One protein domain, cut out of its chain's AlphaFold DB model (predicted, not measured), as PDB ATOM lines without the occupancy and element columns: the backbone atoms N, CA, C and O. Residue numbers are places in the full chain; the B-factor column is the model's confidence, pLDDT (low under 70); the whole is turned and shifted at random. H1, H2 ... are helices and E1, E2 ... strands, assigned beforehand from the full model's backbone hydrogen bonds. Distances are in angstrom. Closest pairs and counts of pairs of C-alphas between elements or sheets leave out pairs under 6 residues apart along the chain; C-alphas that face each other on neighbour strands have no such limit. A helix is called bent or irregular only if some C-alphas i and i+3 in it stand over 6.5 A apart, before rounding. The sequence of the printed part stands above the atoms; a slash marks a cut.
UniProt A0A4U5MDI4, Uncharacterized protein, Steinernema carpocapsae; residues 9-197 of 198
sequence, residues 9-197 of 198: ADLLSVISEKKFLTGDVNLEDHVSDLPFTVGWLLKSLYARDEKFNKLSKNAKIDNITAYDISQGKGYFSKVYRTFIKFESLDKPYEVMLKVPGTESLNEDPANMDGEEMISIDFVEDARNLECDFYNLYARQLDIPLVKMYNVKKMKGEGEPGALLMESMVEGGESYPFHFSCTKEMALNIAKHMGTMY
ATOM      1  N   ALA A   9      87.928  55.512  76.374       42.66
ATOM      2  CA  ALA A   9      87.985  54.991  75.010       42.66
ATOM      3  C   ALA A   9      89.368  54.407  74.654       42.66
ATOM      4  O   ALA A   9      89.444  53.319  74.082       42.66
ATOM      5  N   ASP A  10      90.455  55.060  75.076       39.41
ATOM      6  CA  ASP A  10      91.823  54.617  74.776       39.41
ATOM      7  C   ASP A  10      92.185  53.335  75.539       39.41
ATOM      8  O   ASP A  10      92.817  52.435  74.987       39.41
ATOM      9  N   LEU A  11      91.716  53.194  76.784       46.47
ATOM     10  CA  LEU A  11      91.892  51.972  77.582       46.47
ATOM     11  C   LEU A  11      91.137  50.774  76.986       46.47
ATOM     12  O   LEU A  11      91.658  49.661  76.990       46.47
ATOM     13  N   LEU A  12      89.938  50.989  76.439       42.28
ATOM     14  CA  LEU A  12      89.149  49.925  75.811       42.28
ATOM     15  C   LEU A  12      89.780  49.423  74.501       42.28
ATOM     16  O   LEU A  12      89.689  48.229  74.218       42.28
ATOM     17  N   SER A  13      90.469  50.293  73.754       42.97
ATOM     18  CA  SER A  13      91.166  49.917  72.513       42.97
ATOM     19  C   SER A  13      92.354  48.972  72.756       42.97
ATOM     20  O   SER A  13      92.495  47.973  72.058       42.97
ATOM     21  N   VAL A  14      93.139  49.197  73.817       43.84
ATOM     22  CA  VAL A  14      94.268  48.326  74.211       43.84
ATOM     23  C   VAL A  14      93.779  46.992  74.804       43.84
ATOM     24  O   VAL A  14      94.458  45.972  74.727       43.84
ATOM     25  N   ILE A  15      92.573  46.971  75.375       51.06
ATOM     26  CA  ILE A  15      91.936  45.771  75.950       51.06
ATOM     27  C   ILE A  15      91.252  44.907  74.873       51.06
ATOM     28  O   ILE A  15      90.933  43.743  75.130       51.06
ATOM     29  N   SER A  16      91.075  45.434  73.655       49.97
ATOM     30  CA  SER A  16      90.435  44.754  72.521       49.97
ATOM     31  C   SER A  16      91.039  43.380  72.192       49.97
ATOM     32  O   SER A  16      90.328  42.512  71.691       49.97
ATOM     33  N   GLU A  17      92.312  43.144  72.514       53.81
ATOM     34  CA  GLU A  17      93.024  41.903  72.178       53.81
ATOM     35  C   GLU A  17      93.054  40.856  73.302       53.81
ATOM     36  O   GLU A  17      93.550  39.740  73.109       53.81
ATOM     37  N   LYS A  18      92.540  41.168  74.499       66.00
ATOM     38  CA  LYS A  18      92.632  40.229  75.618       66.00
ATOM     39  C   LYS A  18      91.621  39.089  75.469       66.00
ATOM     40  O   LYS A  18      90.418  39.282  75.627       66.00
ATOM     41  N   LYS A  19      92.138  37.875  75.271       74.56
ATOM     42  CA  LYS A  19      91.368  36.630  75.377       74.56
ATOM     43  C   LYS A  19      91.237  36.221  76.845       74.56
ATOM     44  O   LYS A  19      92.243  36.056  77.537       74.56
ATOM     45  N   PHE A  20      90.005  36.083  77.323       82.75
ATOM     46  CA  PHE A  20      89.715  35.459  78.614       82.75
ATOM     47  C   PHE A  20      89.753  33.939  78.453       82.75
ATOM     48  O   PHE A  20      89.341  33.420  77.419       82.75
ATOM     49  N   LEU A  21      90.252  33.227  79.466       82.75
ATOM     50  CA  LEU A  21      90.093  31.779  79.528       82.75
ATOM     51  C   LEU A  21      88.655  31.504  79.956       82.75
ATOM     52  O   LEU A  21      88.317  31.676  81.127       82.75
ATOM     53  N   THR A  22      87.811  31.133  79.004       83.06
ATOM     54  CA  THR A  22      86.412  30.777  79.239       83.06
ATOM     55  C   THR A  22      86.204  29.290  78.982       83.06
ATOM     56  O   THR A  22      86.928  28.676  78.194       83.06
ATOM     57  N   GLY A  23      85.271  28.681  79.714       80.75
ATOM     58  CA  GLY A  23      84.701  27.384  79.355       80.75
ATOM     59  C   GLY A  23      83.725  27.554  78.216       80.75
ATOM     60  O   GLY A  23      84.069  28.116  77.181       80.75
ATOM     61  N   ASP A  24      82.493  27.138  78.455       83.69
ATOM     62  CA  ASP A  24      81.410  27.286  77.486       83.69
ATOM     63  C   ASP A  24      80.823  28.710  77.474       83.69
ATOM     64  O   ASP A  24      79.877  28.997  76.747       83.69
ATOM     65  N   VAL A  25      81.396  29.634  78.259       89.50
ATOM     66  CA  VAL A  25      80.972  31.038  78.304       89.50
ATOM     67  C   VAL A  25      81.332  31.743  76.998       89.50
ATOM     68  O   VAL A  25      82.511  31.973  76.697       89.50
ATOM     69  N   ASN A  26      80.301  32.148  76.260       91.25
ATOM     70  CA  ASN A  26      80.415  32.974  75.068       91.25
ATOM     71  C   ASN A  26      80.458  34.467  75.442       91.25
ATOM     72  O   ASN A  26      79.671  34.957  76.246       91.25
ATOM     73  N   LEU A  27      81.400  35.209  74.852       92.44
ATOM     74  CA  LEU A  27      81.608  36.631  75.150       92.44
ATOM     75  C   LEU A  27      80.564  37.548  74.501       92.44
ATOM     76  O   LEU A  27      80.399  38.679  74.959       92.44
ATOM     77  N   GLU A  28      79.885  37.073  73.458       94.06
ATOM     78  CA  GLU A  28      78.835  37.823  72.760       94.06
ATOM     79  C   GLU A  28      77.457  37.656  73.420       94.06
ATOM     80  O   GLU A  28      76.539  38.432  73.147       94.06
ATOM     81  N   ASP A  29      77.316  36.685  74.327       93.75
ATOM     82  CA  ASP A  29      76.080  36.486  75.077       93.75
ATOM     83  C   ASP A  29      75.812  37.679  75.995       93.75
ATOM     84  O   ASP A  29      76.727  38.329  76.513       93.75
ATOM     85  N   HIS A  30      74.532  37.964  76.199       94.56
ATOM     86  CA  HIS A  30      74.081  38.998  77.119       94.56
ATOM     87  C   HIS A  30      74.176  38.506  78.568       94.56
ATOM     88  O   HIS A  30      74.047  37.315  78.858       94.56
ATOM     89  N   VAL A  31      74.430  39.424  79.498       93.88
ATOM     90  CA  VAL A  31      74.441  39.114  80.931       93.88
ATOM     91  C   VAL A  31      72.991  39.022  81.407       93.88
ATOM     92  O   VAL A  31      72.379  40.040  81.703       93.88
ATOM     93  N   SER A  32      72.432  37.814  81.504       90.75
ATOM     94  CA  SER A  32      70.990  37.634  81.763       90.75
ATOM     95  C   SER A  32      70.152  38.335  80.673       90.75
ATOM     96  O   SER A  32      70.412  38.180  79.485       90.75
ATOM     97  N   ASP A  33      69.160  39.114  81.076       88.56
ATOM     98  CA  ASP A  33      68.231  39.934  80.302       88.56
ATOM     99  C   ASP A  33      68.755  41.360  80.046       88.56
ATOM    100  O   ASP A  33      68.032  42.217  79.544       88.56
ATOM    101  N   LEU A  34      70.016  41.636  80.391       88.44
ATOM    102  CA  LEU A  34      70.618  42.962  80.278       88.44
ATOM    103  C   LEU A  34      71.123  43.241  78.861       88.44
ATOM    104  O   LEU A  34      71.683  42.351  78.228       88.44
ATOM    105  N   PRO A  35      71.119  44.505  78.404       90.94
ATOM    106  CA  PRO A  35      71.629  44.885  77.082       90.94
ATOM    107  C   PRO A  35      73.171  44.908  76.996       90.94
ATOM    108  O   PRO A  35      73.747  45.478  76.070       90.94
ATOM    109  N   PHE A  36      73.865  44.342  77.986       94.12
ATOM    110  CA  PHE A  36      75.322  44.312  78.063       94.12
ATOM    111  C   PHE A  36      75.831  42.894  77.871       94.12
ATOM    112  O   PHE A  36      75.359  41.966  78.525       94.12
ATOM    113  N   THR A  37      76.847  42.739  77.025       95.81
ATOM    114  CA  THR A  37      77.462  41.435  76.789       95.81
ATOM    115  C   THR A  37      78.394  41.022  77.922       95.81
ATOM    116  O   THR A  37      78.966  41.853  78.643       95.81
ATOM    117  N   VAL A  38      78.623  39.717  78.034       96.12
ATOM    118  CA  VAL A  38      79.661  39.136  78.886       96.12
ATOM    119  C   VAL A  38      81.019  39.774  78.584       96.12
ATOM    120  O   VAL A  38      81.741  40.176  79.497       96.12
ATOM    121  N   GLY A  39      81.363  39.941  77.306       95.62
ATOM    122  CA  GLY A  39      82.604  40.587  76.890       95.62
ATOM    123  C   GLY A  39      82.739  42.008  77.442       95.62
ATOM    124  O   GLY A  39      83.807  42.372  77.939       95.62
ATOM    125  N   TRP A  40      81.665  42.803  77.413       95.81
ATOM    126  CA  TRP A  40      81.656  44.142  78.005       95.81
ATOM    127  C   TRP A  40      81.899  44.103  79.520       95.81
ATOM    128  O   TRP A  40      82.731  44.867  80.023       95.81
ATOM    129  N   LEU A  41      81.237  43.190  80.240       97.38
ATOM    130  CA  LEU A  41      81.396  43.010  81.686       97.38
ATOM    131  C   LEU A  41      82.850  42.674  82.048       97.38
ATOM    132  O   LEU A  41      83.474  43.369  82.853       97.38
ATOM    133  N   LEU A  42      83.418  41.639  81.424       96.56
ATOM    134  CA  LEU A  42      84.761  41.162  81.755       96.56
ATOM    135  C   LEU A  42      85.841  42.186  81.388       96.56
ATOM    136  O   LEU A  42      86.777  42.395  82.161       96.56
ATOM    137  N   LYS A  43      85.706  42.871  80.243       94.69
ATOM    138  CA  LYS A  43      86.623  43.956  79.846       94.69
ATOM    139  C   LYS A  43      86.570  45.121  80.832       94.69
ATOM    140  O   LYS A  43      87.615  45.659  81.195       94.69
ATOM    141  N   SER A  44      85.372  45.476  81.295       96.31
ATOM    142  CA  SER A  44      85.160  46.541  82.277       96.31
ATOM    143  C   SER A  44      85.851  46.244  83.608       96.31
ATOM    144  O   SER A  44      86.571  47.094  84.134       96.31
ATOM    145  N   LEU A  45      85.697  45.021  84.121       97.00
ATOM    146  CA  LEU A  45      86.400  44.579  85.327       97.00
ATOM    147  C   LEU A  45      87.905  44.540  85.099       97.00
ATOM    148  O   LEU A  45      88.665  45.055  85.919       97.00
ATOM    149  N   TYR A  46      88.342  44.008  83.955       94.50
ATOM    150  CA  TYR A  46      89.762  43.869  83.675       94.50
ATOM    151  C   TYR A  46      90.501  45.219  83.630       94.50
ATOM    152  O   TYR A  46      91.643  45.358  84.072       94.50
ATOM    153  N   ALA A  47      89.830  46.252  83.123       93.69
ATOM    154  CA  ALA A  47      90.386  47.595  83.030       93.69
ATOM    155  C   ALA A  47      90.679  48.237  84.400       93.69
ATOM    156  O   ALA A  47      91.560  49.094  84.488       93.69
ATOM    157  N   ARG A  48      89.920  47.888  85.451       93.75
ATOM    158  CA  ARG A  48      89.890  48.662  86.710       93.75
ATOM    159  C   ARG A  48      89.988  47.843  87.996       93.75
ATOM    160  O   ARG A  48      90.072  48.436  89.078       93.75
ATOM    161  N   ASP A  49      90.005  46.514  87.923       95.69
ATOM    162  CA  ASP A  49      90.097  45.668  89.106       95.69
ATOM    163  C   ASP A  49      91.293  44.718  89.123       95.69
ATOM    164  O   ASP A  49      91.317  43.669  88.489       95.69
ATOM    165  N   GLU A  50      92.290  45.055  89.943       94.50
ATOM    166  CA  GLU A  50      93.487  44.236  90.115       94.50
ATOM    167  C   GLU A  50      93.189  42.839  90.669       94.50
ATOM    168  O   GLU A  50      93.881  41.883  90.309       94.50
ATOM    169  N   LYS A  51      92.176  42.705  91.536       93.62
ATOM    170  CA  LYS A  51      91.780  41.409  92.098       93.62
ATOM    171  C   LYS A  51      91.255  40.511  90.981       93.62
ATOM    172  O   LYS A  51      91.798  39.426  90.772       93.62
ATOM    173  N   PHE A  52      90.293  40.991  90.201       95.19
ATOM    174  CA  PHE A  52      89.785  40.316  89.013       95.19
ATOM    175  C   PHE A  52      90.892  40.031  87.984       95.19
ATOM    176  O   PHE A  52      90.954  38.939  87.418       95.19
ATOM    177  N   ASN A  53      91.835  40.957  87.782       93.31
ATOM    178  CA  ASN A  53      92.972  40.770  86.871       93.31
ATOM    179  C   ASN A  53      93.874  39.612  87.273       93.31
ATOM    180  O   ASN A  53      94.382  38.901  86.408       93.31
ATOM    181  N   LYS A  54      94.108  39.434  88.574       92.38
ATOM    182  CA  LYS A  54      94.895  38.312  89.095       92.38
ATOM    183  C   LYS A  54      94.130  36.998  88.950       92.38
ATOM    184  O   LYS A  54      94.719  36.014  88.515       92.38
ATOM    185  N   LEU A  55      92.831  36.995  89.247       92.00
ATOM    186  CA  LEU A  55      91.980  35.809  89.109       92.00
ATOM    187  C   LEU A  55      91.886  35.342  87.651       92.00
ATOM    188  O   LEU A  55      92.229  34.205  87.348       92.00
ATOM    189  N   SER A  56      91.548  36.247  86.732       90.88
ATOM    190  CA  SER A  56      91.382  35.954  85.297       90.88
ATOM    191  C   SER A  56      92.663  35.544  84.561       90.88
ATOM    192  O   SER A  56      92.590  35.087  83.423       90.88
ATOM    193  N   LYS A  57      93.843  35.713  85.173       88.69
ATOM    194  CA  LYS A  57      95.117  35.193  84.644       88.69
ATOM    195  C   LYS A  57      95.377  33.741  85.038       88.69
ATOM    196  O   LYS A  57      96.070  33.044  84.307       88.69
ATOM    197  N   ASN A  58      94.860  33.323  86.188       86.62
ATOM    198  CA  ASN A  58      95.218  32.055  86.823       86.62
ATOM    199  C   ASN A  58      94.078  31.036  86.800       86.62
ATOM    200  O   ASN A  58      94.301  29.872  87.114       86.62
ATOM    201  N   ALA A  59      92.867  31.476  86.469       89.50
ATOM    202  CA  ALA A  59      91.674  30.660  86.535       89.50
ATOM    203  C   ALA A  59      90.780  30.904  85.325       89.50
ATOM    204  O   ALA A  59      90.603  32.037  84.866       89.50
ATOM    205  N   LYS A  60      90.201  29.811  84.842       93.94
ATOM    206  CA  LYS A  60      89.210  29.804  83.777       93.94
ATOM    207  C   LYS A  60      87.838  30.172  84.344       93.94
ATOM    208  O   LYS A  60      87.488  29.753  85.449       93.94
ATOM    209  N   ILE A  61      87.097  30.997  83.609       95.31
ATOM    210  CA  ILE A  61      85.714  31.352  83.930       95.31
ATOM    211  C   ILE A  61      84.823  30.200  83.475       95.31
ATOM    212  O   ILE A  61      84.818  29.846  82.296       95.31
ATOM    213  N   ASP A  62      84.095  29.636  84.430       94.38
ATOM    214  CA  ASP A  62      83.191  28.501  84.253       94.38
ATOM    215  C   ASP A  62      81.784  28.975  83.873       94.38
ATOM    216  O   ASP A  62      81.204  28.512  82.898       94.38
ATOM    217  N   ASN A  63      81.256  29.956  84.612       94.56
ATOM    218  CA  ASN A  63      79.889  30.438  84.442       94.56
ATOM    219  C   ASN A  63      79.756  31.907  84.871       94.56
ATOM    220  O   ASN A  63      80.474  32.377  85.762       94.56
ATOM    221  N   ILE A  64      78.814  32.623  84.259       96.44
ATOM    222  CA  ILE A  64      78.396  33.967  84.652       96.44
ATOM    223  C   ILE A  64      76.882  33.973  84.809       96.44
ATOM    224  O   ILE A  64      76.151  33.659  83.875       96.44
ATOM    225  N   THR A  65      76.412  34.375  85.983       95.88
ATOM    226  CA  THR A  65      74.981  34.520  86.264       95.88
ATOM    227  C   THR A  65      74.693  35.901  86.822       95.88
ATOM    228  O   THR A  65      75.530  36.505  87.492       95.88
ATOM    229  N   ALA A  66      73.501  36.415  86.553       96.50
ATOM    230  CA  ALA A  66      73.017  37.650  87.144       96.50
ATOM    231  C   ALA A  66      71.548  37.483  87.522       96.50
ATOM    232  O   ALA A  66      70.817  36.761  86.851       96.50
ATOM    233  N   TYR A  67      71.126  38.135  88.601       93.25
ATOM    234  CA  TYR A  67      69.715  38.211  88.964       93.25
ATOM    235  C   TYR A  67      69.361  39.603  89.476       93.25
ATOM    236  O   TYR A  67      70.153  40.232  90.184       93.25
ATOM    237  N   ASP A  68      68.173  40.074  89.104       91.12
ATOM    238  CA  ASP A  68      67.657  41.366  89.541       91.12
ATOM    239  C   ASP A  68      67.319  41.331  91.041       91.12
ATOM    240  O   ASP A  68      66.588  40.462  91.523       91.12
ATOM    241  N   ILE A  69      67.875  42.281  91.791       89.62
ATOM    242  CA  ILE A  69      67.616  42.499  93.220       89.62
ATOM    243  C   ILE A  69      66.791  43.758  93.480       89.62
ATOM    244  O   ILE A  69      66.503  44.067  94.635       89.62
ATOM    245  N   SER A  70      66.399  44.484  92.430       83.06
ATOM    246  CA  SER A  70      65.563  45.674  92.550       83.06
ATOM    247  C   SER A  70      64.179  45.335  93.104       83.06
ATOM    248  O   SER A  70      63.639  46.110  93.889       83.06
ATOM    249  N   GLN A  71      63.620  44.172  92.737       73.56
ATOM    250  CA  GLN A  71      62.268  43.736  93.115       73.56
ATOM    251  C   GLN A  71      61.200  44.826  92.873       73.56
ATOM    252  O   GLN A  71      60.306  45.007  93.699       73.56
ATOM    253  N   GLY A  72      61.343  45.626  91.807       64.94
ATOM    254  CA  GLY A  72      60.453  46.761  91.511       64.94
ATOM    255  C   GLY A  72      60.637  47.991  92.416       64.94
ATOM    256  O   GLY A  72      59.945  48.988  92.261       64.94
ATOM    257  N   LYS A  73      61.592  47.965  93.354       67.19
ATOM    258  CA  LYS A  73      61.914  49.077  94.274       67.19
ATOM    259  C   LYS A  73      63.045  49.972  93.763       67.19
ATOM    260  O   LYS A  73      63.474  50.887  94.460       67.19
ATOM    261  N   GLY A  74      63.562  49.689  92.566       57.59
ATOM    262  CA  GLY A  74      64.729  50.346  91.974       57.59
ATOM    263  C   GLY A  74      64.471  51.723  91.353       57.59
ATOM    264  O   GLY A  74      65.402  52.334  90.826       57.59
ATOM    265  N   TYR A  75      63.236  52.227  91.441       69.00
ATOM    266  CA  TYR A  75      62.780  53.496  90.868       69.00
ATOM    267  C   TYR A  75      63.056  53.573  89.355       69.00
ATOM    268  O   TYR A  75      62.293  52.998  88.589       69.00
ATOM    269  N   PHE A  76      64.168  54.183  88.930       77.56
ATOM    270  CA  PHE A  76      64.582  54.307  87.519       77.56
ATOM    271  C   PHE A  76      65.666  53.326  87.089       77.56
ATOM    272  O   PHE A  76      66.434  53.594  86.160       77.56
ATOM    273  N   SER A  77      65.903  52.264  87.850       85.81
ATOM    274  CA  SER A  77      66.997  51.348  87.552       85.81
ATOM    275  C   SER A  77      66.746  49.958  88.092       85.81
ATOM    276  O   SER A  77      66.391  49.788  89.255       85.81
ATOM    277  N   LYS A  78      67.083  48.957  87.289       89.06
ATOM    278  CA  LYS A  78      67.271  47.596  87.780       89.06
ATOM    279  C   LYS A  78      68.693  47.445  88.303       89.06
ATOM    280  O   LYS A  78      69.642  48.026  87.760       89.06
ATOM    281  N   VAL A  79      68.845  46.692  89.385       91.31
ATOM    282  CA  VAL A  79      70.144  46.422  90.004       91.31
ATOM    283  C   VAL A  79      70.327  44.922  90.000       91.31
ATOM    284  O   VAL A  79      69.562  44.209  90.634       91.31
ATOM    285  N   TYR A  80      71.351  44.450  89.306       94.06
ATOM    286  CA  TYR A  80      71.649  43.038  89.167       94.06
ATOM    287  C   TYR A  80      72.838  42.669  90.027       94.06
ATOM    288  O   TYR A  80      73.917  43.265  89.923       94.06
ATOM    289  N   ARG A  81      72.660  41.622  90.826       95.81
ATOM    290  CA  ARG A  81      73.769  40.955  91.496       95.81
ATOM    291  C   ARG A  81      74.359  39.943  90.524       95.81
ATOM    292  O   ARG A  81      73.672  39.013  90.111       95.81
ATOM    293  N   THR A  82      75.606  40.165  90.124       97.69
ATOM    294  CA  THR A  82      76.284  39.403  89.068       97.69
ATOM    295  C   THR A  82      77.424  38.580  89.655       97.69
ATOM    296  O   THR A  82      78.273  39.103  90.377       97.69
ATOM    297  N   PHE A  83      77.466  37.297  89.311       97.25
ATOM    298  CA  PHE A  83      78.420  36.313  89.802       97.25
ATOM    299  C   PHE A  83      79.247  35.773  88.649       97.25
ATOM    300  O   PHE A  83      78.709  35.291  87.658       97.25
ATOM    301  N   ILE A  84      80.563  35.805  88.812       97.19
ATOM    302  CA  ILE A  84      81.526  35.232  87.878       97.19
ATOM    303  C   ILE A  84      82.187  34.057  88.591       97.19
ATOM    304  O   ILE A  84      83.011  34.232  89.495       97.19
ATOM    305  N   LYS A  85      81.791  32.841  88.218       96.44
ATOM    306  CA  LYS A  85      82.338  31.604  88.766       96.44
ATOM    307  C   LYS A  85      83.620  31.253  88.021       96.44
ATOM    308  O   LYS A  85      83.629  31.121  86.801       96.44
ATOM    309  N   PHE A  86      84.699  31.091  88.774       95.25
ATOM    310  CA  PHE A  86      85.961  30.555  88.273       95.25
ATOM    311  C   PHE A  86      86.067  29.078  88.657       95.25
ATOM    312  O   PHE A  86      85.691  28.724  89.774       95.25
ATOM    313  N   GLU A  87      86.630  28.240  87.783       92.88
ATOM    314  CA  GLU A  87      86.810  26.797  88.042       92.88
ATOM    315  C   GLU A  87      87.622  26.534  89.323       92.88
ATOM    316  O   GLU A  87      87.384  25.565  90.036       92.88
ATOM    317  N   SER A  88      88.571  27.420  89.645       87.94
ATOM    318  CA  SER A  88      89.488  27.258  90.778       87.94
ATOM    319  C   SER A  88      88.997  27.866  92.096       87.94
ATOM    320  O   SER A  88      89.770  27.902  93.055       87.94
ATOM    321  N   LEU A  89      87.797  28.451  92.145       91.06
ATOM    322  CA  LEU A  89      87.295  29.149  93.332       91.06
ATOM    323  C   LEU A  89      85.956  28.578  93.771       91.06
ATOM    324  O   LEU A  89      85.022  28.523  92.976       91.06
ATOM    325  N   ASP A  90      85.808  28.278  95.059       90.75
ATOM    326  CA  ASP A  90      84.522  27.853  95.623       90.75
ATOM    327  C   ASP A  90      83.494  28.988  95.608       90.75
ATOM    328  O   ASP A  90      82.352  28.797  95.178       90.75
ATOM    329  N   LYS A  91      83.915  30.195  95.999       92.38
ATOM    330  CA  LYS A  91      83.064  31.386  95.975       92.38
ATOM    331  C   LYS A  91      83.183  32.125  94.635       92.38
ATOM    332  O   LYS A  91      84.306  32.397  94.200       92.38
ATOM    333  N   PRO A  92      82.058  32.485  93.991       95.31
ATOM    334  CA  PRO A  92      82.087  33.326  92.801       95.31
ATOM    335  C   PRO A  92      82.630  34.724  93.121       95.31
ATOM    336  O   PRO A  92      82.487  35.231  94.234       95.31
ATOM    337  N   TYR A  93      83.236  35.357  92.122       95.81
ATOM    338  CA  TYR A  93      83.564  36.773  92.179       95.81
ATOM    339  C   TYR A  93      82.293  37.584  91.912       95.81
ATOM    340  O   TYR A  93      81.619  37.357  90.909       95.81
ATOM    341  N   GLU A  94      81.959  38.509  92.805       96.75
ATOM    342  CA  GLU A  94      80.657  39.174  92.818       96.75
ATOM    343  C   GLU A  94      80.768  40.678  92.554       96.75
ATOM    344  O   GLU A  94      81.615  41.361  93.133       96.75
ATOM    345  N   VAL A  95      79.878  41.191  91.702       97.69
ATOM    346  CA  VAL A  95      79.755  42.615  91.359       97.69
ATOM    347  C   VAL A  95      78.295  43.024  91.222       97.69
ATOM    348  O   VAL A  95      77.412  42.183  91.050       97.69
ATOM    349  N   MET A  96      78.044  44.328  91.272       96.69
ATOM    350  CA  MET A  96      76.723  44.913  91.064       96.69
ATOM    351  C   MET A  96      76.677  45.637  89.724       96.69
ATOM    352  O   MET A  96      77.547  46.461  89.432       96.69
ATOM    353  N   LEU A  97      75.649  45.356  88.925       96.06
ATOM    354  CA  LEU A  97      75.372  46.068  87.685       96.06
ATOM    355  C   LEU A  97      74.034  46.794  87.794       96.06
ATOM    356  O   LEU A  97      72.983  46.168  87.856       96.06
ATOM    357  N   LYS A  98      74.070  48.125  87.799       94.25
ATOM    358  CA  LYS A  98      72.873  48.968  87.809       94.25
ATOM    359  C   LYS A  98      72.634  49.551  86.419       94.25
ATOM    360  O   LYS A  98      73.453  50.322  85.910       94.25
ATOM    361  N   VAL A  99      71.487  49.245  85.829       91.50
ATOM    362  CA  VAL A  99      71.095  49.634  84.461       91.50
ATOM    363  C   VAL A  99      69.835  50.497  84.547       91.50
ATOM    364  O   VAL A  99      68.988  50.203  85.390       91.50
ATOM    365  N   PRO A 100      69.752  51.631  83.823       88.56
ATOM    366  CA  PRO A 100      68.574  52.477  83.876       88.56
ATOM    367  C   PRO A 100      67.421  51.730  83.215       88.56
ATOM    368  O   PRO A 100      67.641  50.962  82.281       88.56
ATOM    369  N   GLY A 101      66.220  51.932  83.729       75.31
ATOM    370  CA  GLY A 101      65.037  51.228  83.268       75.31
ATOM    371  C   GLY A 101      63.779  51.993  83.645       75.31
ATOM    372  O   GLY A 101      63.735  52.630  84.700       75.31
ATOM    373  N   THR A 102      62.785  51.962  82.766       64.44
ATOM    374  CA  THR A 102      61.450  52.553  82.966       64.44
ATOM    375  C   THR A 102      60.411  51.502  83.357       64.44
ATOM    376  O   THR A 102      59.275  51.835  83.687       64.44
ATOM    377  N   GLU A 103      60.788  50.221  83.364       63.72
ATOM    378  CA  GLU A 103      59.841  49.107  83.429       63.72
ATOM    379  C   GLU A 103      59.086  49.069  84.761       63.72
ATOM    380  O   GLU A 103      57.886  48.825  84.780       63.72
ATOM    381  N   SER A 104      59.747  49.419  85.870       54.69
ATOM    382  CA  SER A 104      59.126  49.429  87.204       54.69
ATOM    383  C   SER A 104      57.989  50.447  87.364       54.69
ATOM    384  O   SER A 104      57.225  50.347  88.316       54.69
ATOM    385  N   LEU A 105      57.887  51.431  86.467       53.44
ATOM    386  CA  LEU A 105      56.861  52.480  86.502       53.44
ATOM    387  C   LEU A 105      55.746  52.219  85.487       53.44
ATOM    388  O   LEU A 105      54.601  52.594  85.718       53.44
ATOM    389  N   ASN A 106      56.066  51.524  84.397       52.25
ATOM    390  CA  ASN A 106      55.101  51.150  83.365       52.25
ATOM    391  C   ASN A 106      54.303  49.883  83.728       52.25
ATOM    392  O   ASN A 106      53.281  49.604  83.108       52.25
ATOM    393  N   GLU A 107      54.741  49.131  84.741       54.06
ATOM    394  CA  GLU A 107      54.040  47.953  85.269       54.06
ATOM    395  C   GLU A 107      52.971  48.285  86.333       54.06
ATOM    396  O   GLU A 107      52.292  47.372  86.807       54.06
ATOM    397  N   ASP A 108      52.783  49.560  86.713       54.78
ATOM    398  CA  ASP A 108      51.747  49.945  87.681       54.78
ATOM    399  C   ASP A 108      50.346  49.922  87.025       54.78
ATOM    400  O   ASP A 108      50.069  50.722  86.124       54.78
ATOM    401  N   PRO A 109      49.426  49.035  87.458       51.88
ATOM    402  CA  PRO A 109      48.086  48.919  86.880       51.88
ATOM    403  C   PRO A 109      47.211  50.170  87.064       51.88
ATOM    404  O   PRO A 109      46.128  50.232  86.481       51.88
ATOM    405  N   ALA A 110      47.645  51.162  87.851       55.56
ATOM    406  CA  ALA A 110      46.997  52.471  87.934       55.56
ATOM    407  C   ALA A 110      47.191  53.341  86.670       55.56
ATOM    408  O   ALA A 110      46.420  54.278  86.461       55.56
ATOM    409  N   ASN A 111      48.155  53.019  85.800       55.03
ATOM    410  CA  ASN A 111      48.471  53.764  84.572       55.03
ATOM    411  C   ASN A 111      47.577  53.355  83.381       55.03
ATOM    412  O   ASN A 111      48.057  53.004  82.305       55.03
ATOM    413  N   MET A 112      46.252  53.382  83.568       51.94
ATOM    414  CA  MET A 112      45.277  52.924  82.560       51.94
ATOM    415  C   MET A 112      45.111  53.837  81.330       51.94
ATOM    416  O   MET A 112      44.452  53.419  80.380       51.94
ATOM    417  N   ASP A 113      45.730  55.023  81.298       56.12
ATOM    418  CA  ASP A 113      45.578  55.985  80.190       56.12
ATOM    419  C   ASP A 113      46.743  55.999  79.178       56.12
ATOM    420  O   ASP A 113      46.722  56.775  78.226       56.12
ATOM    421  N   GLY A 114      47.738  55.113  79.309       53.16
ATOM    422  CA  GLY A 114      48.764  54.912  78.273       53.16
ATOM    423  C   GLY A 114      49.751  56.070  78.060       53.16
ATOM    424  O   GLY A 114      50.566  55.997  77.143       53.16
ATOM    425  N   GLU A 115      49.714  57.116  78.890       54.38
ATOM    426  CA  GLU A 115      50.773  58.128  78.949       54.38
ATOM    427  C   GLU A 115      51.948  57.595  79.783       54.38
ATOM    428  O   GLU A 115      51.776  57.216  80.944       54.38
ATOM    429  N   GLU A 116      53.152  57.562  79.200       55.16
ATOM    430  CA  GLU A 116      54.378  57.306  79.958       55.16
ATOM    431  C   GLU A 116      54.506  58.357  81.062       55.16
ATOM    432  O   GLU A 116      54.709  59.543  80.797       55.16
ATOM    433  N   MET A 117      54.406  57.922  82.319       62.22
ATOM    434  CA  MET A 117      54.456  58.824  83.470       62.22
ATOM    435  C   MET A 117      55.810  59.553  83.565       62.22
ATOM    436  O   MET A 117      55.902  60.601  84.204       62.22
ATOM    437  N   ILE A 118      56.867  58.988  82.956       70.81
ATOM    438  CA  ILE A 118      58.251  59.473  83.021       70.81
ATOM    439  C   ILE A 118      58.935  59.299  81.661       70.81
ATOM    440  O   ILE A 118      59.038  58.184  81.158       70.81
ATOM    441  N   SER A 119      59.428  60.403  81.092       80.75
ATOM    442  CA  SER A 119      60.074  60.412  79.778       80.75
ATOM    443  C   SER A 119      61.472  59.792  79.802       80.75
ATOM    444  O   SER A 119      62.198  59.859  80.801       80.75
ATOM    445  N   ILE A 120      61.888  59.253  78.655       81.19
ATOM    446  CA  ILE A 120      63.250  58.753  78.447       81.19
ATOM    447  C   ILE A 120      64.315  59.823  78.725       81.19
ATOM    448  O   ILE A 120      65.326  59.521  79.356       81.19
ATOM    449  N   ASP A 121      64.049  61.077  78.347       86.56
ATOM    450  CA  ASP A 121      64.947  62.212  78.581       86.56
ATOM    451  C   ASP A 121      65.195  62.425  80.078       86.56
ATOM    452  O   ASP A 121      66.328  62.634  80.509       86.56
ATOM    453  N   PHE A 122      64.151  62.296  80.903       86.88
ATOM    454  CA  PHE A 122      64.288  62.419  82.350       86.88
ATOM    455  C   PHE A 122      65.135  61.282  82.942       86.88
ATOM    456  O   PHE A 122      65.969  61.515  83.823       86.88
ATOM    457  N   VAL A 123      64.950  60.046  82.461       87.00
ATOM    458  CA  VAL A 123      65.763  58.895  82.893       87.00
ATOM    459  C   VAL A 123      67.218  59.059  82.465       87.00
ATOM    460  O   VAL A 123      68.124  58.781  83.259       87.00
ATOM    461  N   GLU A 124      67.450  59.537  81.241       90.44
ATOM    462  CA  GLU A 124      68.780  59.849  80.734       90.44
ATOM    463  C   GLU A 124      69.459  60.917  81.597       90.44
ATOM    464  O   GLU A 124      70.579  60.688  82.063       90.44
ATOM    465  N   ASP A 125      68.784  62.033  81.873       90.88
ATOM    466  CA  ASP A 125      69.307  63.122  82.698       90.88
ATOM    467  C   ASP A 125      69.652  62.638  84.110       90.88
ATOM    468  O   ASP A 125      70.779  62.828  84.580       90.88
ATOM    469  N   ALA A 126      68.727  61.941  84.778       89.88
ATOM    470  CA  ALA A 126      68.944  61.410  86.122       89.88
ATOM    471  C   ALA A 126      70.128  60.427  86.166       89.88
ATOM    472  O   ALA A 126      70.985  60.503  87.055       89.88
ATOM    473  N   ARG A 127      70.226  59.524  85.182       91.25
ATOM    474  CA  ARG A 127      71.350  58.586  85.063       91.25
ATOM    475  C   ARG A 127      72.664  59.314  84.789       91.25
ATOM    476  O   ARG A 127      73.685  58.986  85.395       91.25
ATOM    477  N   ASN A 128      72.669  60.273  83.874       94.50
ATOM    478  CA  ASN A 128      73.880  60.975  83.473       94.50
ATOM    479  C   ASN A 128      74.404  61.882  84.594       94.50
ATOM    480  O   ASN A 128      75.623  61.955  84.765       94.50
ATOM    481  N   LEU A 129      73.518  62.453  85.417       94.88
ATOM    482  CA  LEU A 129      73.873  63.131  86.667       94.88
ATOM    483  C   LEU A 129      74.547  62.180  87.665       94.88
ATOM    484  O   LEU A 129      75.593  62.514  88.223       94.88
ATOM    485  N   GLU A 130      74.009  60.971  87.857       94.25
ATOM    486  CA  GLU A 130      74.648  59.951  88.700       94.25
ATOM    487  C   GLU A 130      76.037  59.564  88.153       94.25
ATOM    488  O   GLU A 130      77.009  59.450  88.904       94.25
ATOM    489  N   CYS A 131      76.177  59.416  86.832       95.06
ATOM    490  CA  CYS A 131      77.476  59.177  86.205       95.06
ATOM    491  C   CYS A 131      78.466  60.331  86.438       95.06
ATOM    492  O   CYS A 131      79.650  60.081  86.688       95.06
ATOM    493  N   ASP A 132      78.007  61.578  86.358       95.75
ATOM    494  CA  ASP A 132      78.839  62.762  86.590       95.75
ATOM    495  C   ASP A 132      79.281  62.878  88.045       95.75
ATOM    496  O   ASP A 132      80.447  63.194  88.295       95.75
ATOM    497  N   PHE A 133      78.425  62.509  89.002       94.88
ATOM    498  CA  PHE A 133      78.818  62.378  90.403       94.88
ATOM    499  C   PHE A 133      80.055  61.481  90.555       94.88
ATOM    500  O   PHE A 133      81.077  61.916  91.095       94.88
ATOM    501  N   TYR A 134      80.020  60.258  90.018       94.88
ATOM    502  CA  TYR A 134      81.141  59.322  90.151       94.88
ATOM    503  C   TYR A 134      82.391  59.736  89.366       94.88
ATOM    504  O   TYR A 134      83.514  59.486  89.812       94.88
ATOM    505  N   ASN A 135      82.225  60.357  88.198       92.81
ATOM    506  CA  ASN A 135      83.355  60.735  87.350       92.81
ATOM    507  C   ASN A 135      84.057  62.016  87.813       92.81
ATOM    508  O   ASN A 135      85.283  62.103  87.697       92.81
ATOM    509  N   LEU A 136      83.304  62.994  88.321       91.25
ATOM    510  CA  LEU A 136      83.800  64.344  88.596       91.25
ATOM    511  C   LEU A 136      83.987  64.609  90.094       91.25
ATOM    512  O   LEU A 136      84.987  65.218  90.481       91.25
ATOM    513  N   TYR A 137      83.073  64.124  90.939       89.81
ATOM    514  CA  TYR A 137      82.991  64.533  92.347       89.81
ATOM    515  C   TYR A 137      83.455  63.458  93.329       89.81
ATOM    516  O   TYR A 137      84.194  63.768  94.259       89.81
ATOM    517  N   ALA A 138      83.107  62.187  93.108       91.75
ATOM    518  CA  ALA A 138      83.346  61.100  94.063       91.75
ATOM    519  C   ALA A 138      84.803  60.992  94.549       91.75
ATOM    520  O   ALA A 138      85.052  60.693  95.709       91.75
ATOM    521  N   ARG A 139      85.782  61.282  93.681       87.69
ATOM    522  CA  ARG A 139      87.218  61.223  94.023       87.69
ATOM    523  C   ARG A 139      87.681  62.315  94.987       87.69
ATOM    524  O   ARG A 139      88.785  62.216  95.512       87.69
ATOM    525  N   GLN A 140      86.889  63.369  95.150       88.38
ATOM    526  CA  GLN A 140      87.201  64.524  95.991       88.38
ATOM    527  C   GLN A 140      86.599  64.381  97.397       88.38
ATOM    528  O   GLN A 140      86.967  65.125  98.303       88.38
ATOM    529  N   LEU A 141      85.683  63.425  97.584       89.00
ATOM    530  CA  LEU A 141      84.975  63.210  98.836       89.00
ATOM    531  C   LEU A 141      85.783  62.306  99.772       89.00
ATOM    532  O   LEU A 141      86.209  61.218  99.393       89.00
ATOM    533  N   ASP A 142      85.929  62.729 101.029       89.38
ATOM    534  CA  ASP A 142      86.416  61.876 102.123       89.38
ATOM    535  C   ASP A 142      85.236  61.097 102.732       89.38
ATOM    536  O   ASP A 142      84.779  61.341 103.855       89.38
ATOM    537  N   ILE A 143      84.647  60.237 101.900       90.12
ATOM    538  CA  ILE A 143      83.494  59.395 102.223       90.12
ATOM    539  C   ILE A 143      83.769  58.006 101.649       90.12
ATOM    540  O   ILE A 143      84.239  57.908 100.512       90.12
ATOM    541  N   PRO A 144      83.484  56.924 102.392       88.56
ATOM    542  CA  PRO A 144      83.546  55.584 101.833       88.56
ATOM    543  C   PRO A 144      82.515  55.455 100.704       88.56
ATOM    544  O   PRO A 144      81.309  55.451 100.942       88.56
ATOM    545  N   LEU A 145      83.003  55.366  99.469       91.00
ATOM    546  CA  LEU A 145      82.202  55.125  98.272       91.00
ATOM    547  C   LEU A 145      82.575  53.770  97.679       91.00
ATOM    548  O   LEU A 145      83.729  53.345  97.751       91.00
ATOM    549  N   VAL A 146      81.594  53.112  97.063       92.25
ATOM    550  CA  VAL A 146      81.817  51.841  96.371       92.25
ATOM    551  C   VAL A 146      82.798  52.020  95.219       92.25
ATOM    552  O   VAL A 146      82.797  53.038  94.515       92.25
ATOM    553  N   LYS A 147      83.642  51.013  94.993       93.75
ATOM    554  CA  LYS A 147      84.548  51.036  93.851       93.75
ATOM    555  C   LYS A 147      83.759  50.916  92.544       93.75
ATOM    556  O   LYS A 147      83.005  49.968  92.342       93.75
ATOM    557  N   MET A 148      84.007  51.847  91.620       96.62
ATOM    558  CA  MET A 148      83.407  51.852  90.282       96.62
ATOM    559  C   MET A 148      84.332  51.200  89.249       96.62
ATOM    560  O   MET A 148      85.408  51.719  88.935       96.62
ATOM    561  N   TYR A 149      83.888  50.093  88.660       97.06
ATOM    562  CA  TYR A 149      84.593  49.399  87.581       97.06
ATOM    563  C   TYR A 149      84.261  49.979  86.205       97.06
ATOM    564  O   TYR A 149      85.139  50.078  85.352       97.06
ATOM    565  N   ASN A 150      83.022  50.428  85.992       96.88
ATOM    566  CA  ASN A 150      82.647  51.173  84.793       96.88
ATOM    567  C   ASN A 150      81.474  52.117  85.070       96.88
ATOM    568  O   ASN A 150      80.578  51.800  85.848       96.88
ATOM    569  N   VAL A 151      81.505  53.278  84.422       96.31
ATOM    570  CA  VAL A 151      80.484  54.323  84.497       96.31
ATOM    571  C   VAL A 151      80.182  54.725  83.059       96.31
ATOM    572  O   VAL A 151      80.942  55.478  82.447       96.31
ATOM    573  N   LYS A 152      79.107  54.170  82.500       95.50
ATOM    574  CA  LYS A 152      78.665  54.412  81.127       95.50
ATOM    575  C   LYS A 152      77.418  55.293  81.166       95.50
ATOM    576  O   LYS A 152      76.391  54.878  81.699       95.50
ATOM    577  N   LYS A 153      77.529  56.489  80.584       94.75
ATOM    578  CA  LYS A 153      76.389  57.379  80.344       94.75
ATOM    579  C   LYS A 153      75.401  56.751  79.366       94.75
ATOM    580  O   LYS A 153      75.808  55.985  78.490       94.75
ATOM    581  N   MET A 154      74.134  57.093  79.540       92.38
ATOM    582  CA  MET A 154      73.071  56.794  78.589       92.38
ATOM    583  C   MET A 154      73.090  57.829  77.459       92.38
ATOM    584  O   MET A 154      73.527  58.960  77.690       92.38
ATOM    585  N   LYS A 155      72.682  57.426  76.251       89.25
ATOM    586  CA  LYS A 155      72.485  58.325  75.104       89.25
ATOM    587  C   LYS A 155      71.249  57.891  74.313       89.25
ATOM    588  O   LYS A 155      71.353  57.067  73.402       89.25
ATOM    589  N   GLY A 156      70.089  58.424  74.673       80.25
ATOM    590  CA  GLY A 156      68.802  58.021  74.119       80.25
ATOM    591  C   GLY A 156      68.477  56.539  74.329       80.25
ATOM    592  O   GLY A 156      69.137  55.818  75.083       80.25
ATOM    593  N   GLU A 157      67.451  56.069  73.623       72.38
ATOM    594  CA  GLU A 157      66.879  54.723  73.788       72.38
ATOM    595  C   GLU A 157      67.806  53.580  73.337       72.38
ATOM    596  O   GLU A 157      67.727  52.471  73.858       72.38
ATOM    597  N   GLY A 158      68.704  53.829  72.377       77.75
ATOM    598  CA  GLY A 158      69.539  52.787  71.763       77.75
ATOM    599  C   GLY A 158      70.873  52.517  72.466       77.75
ATOM    600  O   GLY A 158      71.513  51.498  72.203       77.75
ATOM    601  N   GLU A 159      71.322  53.412  73.348       85.19
ATOM    602  CA  GLU A 159      72.597  53.278  74.054       85.19
ATOM    603  C   GLU A 159      72.382  53.299  75.573       85.19
ATOM    604  O   GLU A 159      72.518  54.349  76.214       85.19
ATOM    605  N   PRO A 160      72.094  52.134  76.185       87.94
ATOM    606  CA  PRO A 160      71.800  52.070  77.605       87.94
ATOM    607  C   PRO A 160      73.016  52.477  78.439       87.94
ATOM    608  O   PRO A 160      74.163  52.100  78.163       87.94
ATOM    609  N   GLY A 161      72.754  53.240  79.497       92.69
ATOM    610  CA  GLY A 161      73.743  53.545  80.526       92.69
ATOM    611  C   GLY A 161      73.991  52.351  81.452       92.69
ATOM    612  O   GLY A 161      73.200  51.416  81.528       92.69
ATOM    613  N   ALA A 162      75.088  52.378  82.203       95.00
ATOM    614  CA  ALA A 162      75.357  51.381  83.236       95.00
ATOM    615  C   ALA A 162      76.329  51.885  84.293       95.00
ATOM    616  O   ALA A 162      77.274  52.622  84.005       95.00
ATOM    617  N   LEU A 163      76.126  51.400  85.511       96.56
ATOM    618  CA  LEU A 163      77.084  51.484  86.599       96.56
ATOM    619  C   LEU A 163      77.488  50.063  86.981       96.56
ATOM    620  O   LEU A 163      76.658  49.290  87.455       96.56
ATOM    621  N   LEU A 164      78.755  49.723  86.758       97.88
ATOM    622  CA  LEU A 164      79.348  48.469  87.210       97.88
ATOM    623  C   LEU A 164      80.212  48.768  88.432       97.88
ATOM    624  O   LEU A 164      81.183  49.524  88.332       97.88
ATOM    625  N   MET A 165      79.864  48.178  89.568       96.88
ATOM    626  CA  MET A 165      80.426  48.534  90.866       96.88
ATOM    627  C   MET A 165      80.686  47.316  91.748       96.88
ATOM    628  O   MET A 165      80.214  46.207  91.489       96.88
ATOM    629  N   GLU A 166      81.492  47.528  92.779       96.19
ATOM    630  CA  GLU A 166      81.750  46.558  93.836       96.19
ATOM    631  C   GLU A 166      80.459  46.110  94.530       96.19
ATOM    632  O   GLU A 166      79.532  46.898  94.728       96.19
ATOM    633  N   SER A 167      80.400  44.827  94.901       94.69
ATOM    634  CA  SER A 167      79.341  44.332  95.776       94.69
ATOM    635  C   SER A 167      79.655  44.639  97.237       94.69
ATOM    636  O   SER A 167      80.727  44.301  97.733       94.69
ATOM    637  N   MET A 168      78.671  45.209  97.933       90.81
ATOM    638  CA  MET A 168      78.730  45.496  99.367       90.81
ATOM    639  C   MET A 168      77.946  44.487 100.215       90.81
ATOM    640  O   MET A 168      77.788  44.709 101.409       90.81
ATOM    641  N   VAL A 169      77.450  43.381  99.644       86.25
ATOM    642  CA  VAL A 169      76.544  42.449 100.354       86.25
ATOM    643  C   VAL A 169      77.174  41.841 101.613       86.25
ATOM    644  O   VAL A 169      76.477  41.628 102.597       86.25
ATOM    645  N   GLU A 170      78.485  41.589 101.612       81.00
ATOM    646  CA  GLU A 170      79.211  41.097 102.797       81.00
ATOM    647  C   GLU A 170      79.896  42.227 103.599       81.00
ATOM    648  O   GLU A 170      80.457  41.973 104.662       81.00
ATOM    649  N   GLY A 171      79.886  43.467 103.093       80.75
ATOM    650  CA  GLY A 171      80.660  44.596 103.634       80.75
ATOM    651  C   GLY A 171      79.829  45.774 104.144       80.75
ATOM    652  O   GLY A 171      80.396  46.723 104.681       80.75
ATOM    653  N   GLY A 172      78.508  45.743 103.972       81.75
ATOM    654  CA  GLY A 172      77.606  46.817 104.368       81.75
ATOM    655  C   GLY A 172      76.221  46.302 104.737       81.75
ATOM    656  O   GLY A 172      75.788  45.244 104.291       81.75
ATOM    657  N   GLU A 173      75.519  47.082 105.551       82.12
ATOM    658  CA  GLU A 173      74.163  46.782 105.999       82.12
ATOM    659  C   GLU A 173      73.257  47.981 105.711       82.12
ATOM    660  O   GLU A 173      73.645  49.137 105.892       82.12
ATOM    661  N   SER A 174      72.042  47.710 105.232       81.62
ATOM    662  CA  SER A 174      71.021  48.747 105.097       81.62
ATOM    663  C   SER A 174      70.383  48.978 106.458       81.62
ATOM    664  O   SER A 174      69.789  48.058 107.012       81.62
ATOM    665  N   TYR A 175      70.483  50.201 106.979       81.38
ATOM    666  CA  TYR A 175      69.902  50.571 108.267       81.38
ATOM    667  C   TYR A 175      68.652  51.439 108.051       81.38
ATOM    668  O   TYR A 175      68.777  52.592 107.632       81.38
ATOM    669  N   PRO A 176      67.434  50.911 108.271       80.38
ATOM    670  CA  PRO A 176      66.211  51.676 108.053       80.38
ATOM    671  C   PRO A 176      66.109  52.897 108.973       80.38
ATOM    672  O   PRO A 176      66.393  52.812 110.164       80.38
ATOM    673  N   PHE A 177      65.598  54.012 108.442       74.44
ATOM    674  CA  PHE A 177      65.457  55.280 109.174       74.44
ATOM    675  C   PHE A 177      64.618  55.199 110.458       74.44
ATOM    676  O   PHE A 177      64.785  56.030 111.344       74.44
ATOM    677  N   HIS A 178      63.698  54.234 110.560       83.00
ATOM    678  CA  HIS A 178      62.867  54.065 111.754       83.00
ATOM    679  C   HIS A 178      63.621  53.425 112.930       83.00
ATOM    680  O   HIS A 178      63.107  53.420 114.048       83.00
ATOM    681  N   PHE A 179      64.828  52.902 112.703       82.75
ATOM    682  CA  PHE A 179      65.719  52.479 113.774       82.75
ATOM    683  C   PHE A 179      66.611  53.640 114.222       82.75
ATOM    684  O   PHE A 179      67.081  54.446 113.419       82.75
ATOM    685  N   SER A 180      66.863  53.722 115.530       84.50
ATOM    686  CA  SER A 180      67.783  54.717 116.089       84.50
ATOM    687  C   SER A 180      69.224  54.394 115.698       84.50
ATOM    688  O   SER A 180      69.626  53.235 115.739       84.50
ATOM    689  N   CYS A 181      70.027  55.403 115.370       87.75
ATOM    690  CA  CYS A 181      71.451  55.210 115.109       87.75
ATOM    691  C   CYS A 181      72.269  55.283 116.407       87.75
ATOM    692  O   CYS A 181      71.897  55.949 117.378       87.75
ATOM    693  N   THR A 182      73.420  54.610 116.437       91.81
ATOM    694  CA  THR A 182      74.374  54.804 117.534       91.81
ATOM    695  C   THR A 182      74.977  56.210 117.460       91.81
ATOM    696  O   THR A 182      75.027  56.836 116.399       91.81
ATOM    697  N   LYS A 183      75.506  56.712 118.583       94.00
ATOM    698  CA  LYS A 183      76.221  58.002 118.609       94.00
ATOM    699  C   LYS A 183      77.365  58.046 117.589       94.00
ATOM    700  O   LYS A 183      77.604  59.083 116.979       94.00
ATOM    701  N   GLU A 184      78.062  56.930 117.409       94.19
ATOM    702  CA  GLU A 184      79.154  56.805 116.444       94.19
ATOM    703  C   GLU A 184      78.655  56.903 114.999       94.19
ATOM    704  O   GLU A 184      79.203  57.680 114.220       94.19
ATOM    705  N   MET A 185      77.567  56.203 114.656       91.06
ATOM    706  CA  MET A 185      76.928  56.317 113.341       91.06
ATOM    707  C   MET A 185      76.498  57.759 113.049       91.06
ATOM    708  O   MET A 185      76.807  58.278 111.979       91.06
ATOM    709  N   ALA A 186      75.857  58.435 114.009       91.88
ATOM    710  CA  ALA A 186      75.438  59.830 113.857       91.88
ATOM    711  C   ALA A 186      76.626  60.772 113.591       91.88
ATOM    712  O   ALA A 186      76.564  61.620 112.701       91.88
ATOM    713  N   LEU A 187      77.723  60.608 114.340       94.25
ATOM    714  CA  LEU A 187      78.939  61.404 114.159       94.25
ATOM    715  C   LEU A 187      79.599  61.139 112.801       94.25
ATOM    716  O   LEU A 187      80.024  62.090 112.144       94.25
ATOM    717  N   ASN A 188      79.654  59.881 112.358       92.31
ATOM    718  CA  ASN A 188      80.209  59.523 111.052       92.31
ATOM    719  C   ASN A 188      79.363  60.087 109.906       92.31
ATOM    720  O   ASN A 188      79.915  60.694 108.991       92.31
ATOM    721  N   ILE A 189      78.031  59.984 109.987       90.44
ATOM    722  CA  ILE A 189      77.118  60.593 109.008       90.44
ATOM    723  C   ILE A 189      77.334  62.109 108.957       90.44
ATOM    724  O   ILE A 189      77.549  62.652 107.876       90.44
ATOM    725  N   ALA A 190      77.353  62.793 110.106       92.00
ATOM    726  CA  ALA A 190      77.576  64.238 110.158       92.00
ATOM    727  C   ALA A 190      78.939  64.638 109.565       92.00
ATOM    728  O   ALA A 190      79.026  65.610 108.812       92.00
ATOM    729  N   LYS A 191      79.996  63.864 109.851       91.88
ATOM    730  CA  LYS A 191      81.329  64.067 109.269       91.88
ATOM    731  C   LYS A 191      81.294  63.932 107.745       91.88
ATOM    732  O   LYS A 191      81.831  64.801 107.066       91.88
ATOM    733  N   HIS A 192      80.655  62.889 107.216       91.38
ATOM    734  CA  HIS A 192      80.533  62.669 105.773       91.38
ATOM    735  C   HIS A 192      79.673  63.740 105.091       91.38
ATOM    736  O   HIS A 192      80.060  64.267 104.057       91.38
ATOM    737  N   MET A 193      78.554  64.156 105.686       89.62
ATOM    738  CA  MET A 193      77.751  65.260 105.145       89.62
ATOM    739  C   MET A 193      78.537  66.577 105.108       89.62
ATOM    740  O   MET A 193      78.443  67.329 104.142       89.62
ATOM    741  N   GLY A 194      79.368  66.835 106.121       89.69
ATOM    742  CA  GLY A 194      80.234  68.013 106.161       89.69
ATOM    743  C   GLY A 194      81.288  68.063 105.047       89.69
ATOM    744  O   GLY A 194      81.772  69.149 104.732       89.69
ATOM    745  N   THR A 195      81.651  66.928 104.435       85.88
ATOM    746  CA  THR A 195      82.573  66.908 103.285       85.88
ATOM    747  C   THR A 195      81.868  67.115 101.949       85.88
ATOM    748  O   THR A 195      82.507  67.599 101.024       85.88
ATOM    749  N   MET A 196      80.562  66.839 101.861       83.94
ATOM    750  CA  MET A 196      79.761  67.085 100.653       83.94
ATOM    751  C   MET A 196      79.425  68.569 100.422       83.94
ATOM    752  O   MET A 196      79.042  68.935  99.319       83.94
ATOM    753  N   TYR A 197      79.526  69.414 101.451       76.12
ATOM    754  CA  TYR A 197      79.147  70.834 101.388       76.12
ATOM    755  C   TYR A 197      80.293  71.774 100.953       76.12
ATOM    756  O   TYR A 197      80.114  72.990 100.920       76.12
TER     757      TYR A 197
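Overview. This is residues 9 to 197 of the 198 residues of an uncharacterized protein of Steinernema carpocapsae (UniProt A0A4U5MDI4). A twisted sheet of five strands is the core of three layers, with H5 on one face, over E5 and E4, and H2 and H3 on the other. H1 packs on H2, H6 lies far out after a link whose residues 170 to 180 stick out, and residues 108 to 113 stick out too. The printed part has 189 residues, with six named helices and five named strands in the order H1 H2 H3 E1 E2 E3 H4 H5 E4 E5 H6; the class is mixed. The antiparallel sheet runs E1 E2 E3 E5 E4; the whole is compact, with a radius of gyration of the C-alphas of 18.6 A and spans of 49 by 46 by 33 A.

Arrangement. Start at H1, residues 9 to 15, which touches H2, residues 38 to 48, about perpendicular at 77 degrees; their closest C-alphas, of Ile 15 and Lys 43, are 6.8 A apart. H2 and H3, residues 50 to 58, touch only at the corner, where the closest C-alphas, of Tyr 46 and Asn 53, are 5.5 A apart. Next E1, residues 61 to 68, E2, residues 77 to 86, and E3, residues 93 to 100, form a meander, each strand the antiparallel neighbour of the one before; look for N 65 and O 83 at 3.0 A, and N 82 and O 95 at 2.9 A. H4, residues 103 to 106, is only just not on the sheet, with 4 pairs of C-alphas within 10 A. H5, residues 120 to 140, is on the sheet at a height of 9.5 A; its closest C-alpha pair with E4, residues 148 to 152, is Cys 131 and Val 151, 6.0 A. E4 and E5, residues 162 to 166, form a hairpin, with N 164 and O 150 at 2.9 A; between E5 and E3, N 98 and O 163 are 2.9 A apart. E3, H4, H5 and E4 make a split strand-helix-strand unit, two strands running the same way with E5 between them, and its crossover is right-handed. H2 is on the sheet, its Arg 48 and Tyr 149 of E4 the closest C-alphas at 5.4 A. H6, residues 183 to 196, is apart from H5. Every O i to N i+4 pair is within hydrogen-bond range in H1 and H6, but 6 of 7 in H2, 4 of 5 in H3 and 14 of 17 in H5; H4 is too short for one.

Along the chain. Find C-alpha 9 at (87.985, 54.991, 75.010), where H1 begins. E2 covers 28.2 A from C-alpha 77 to 86. H5 starts at (63.250, 58.753, 78.447) and covers 30.2 A; it has a kink of 35 degrees near residue 134 and is irregular, with C-alphas 136 and 139 7.1 A apart. H6 covers 20.4 A and ends at C-alpha 196, (79.761, 67.085, 100.653).

Size, cuts and confidence. The C-alphas farthest apart, of Asn 58 and Asp 113, are 55.5 A apart. The printed part has no cut. The links H1 to H2, H4 to H5 and E5 to H6 are long. In this model pLDDT is under 70 at residues 9 to 18, 72 to 75 and 102 to 117.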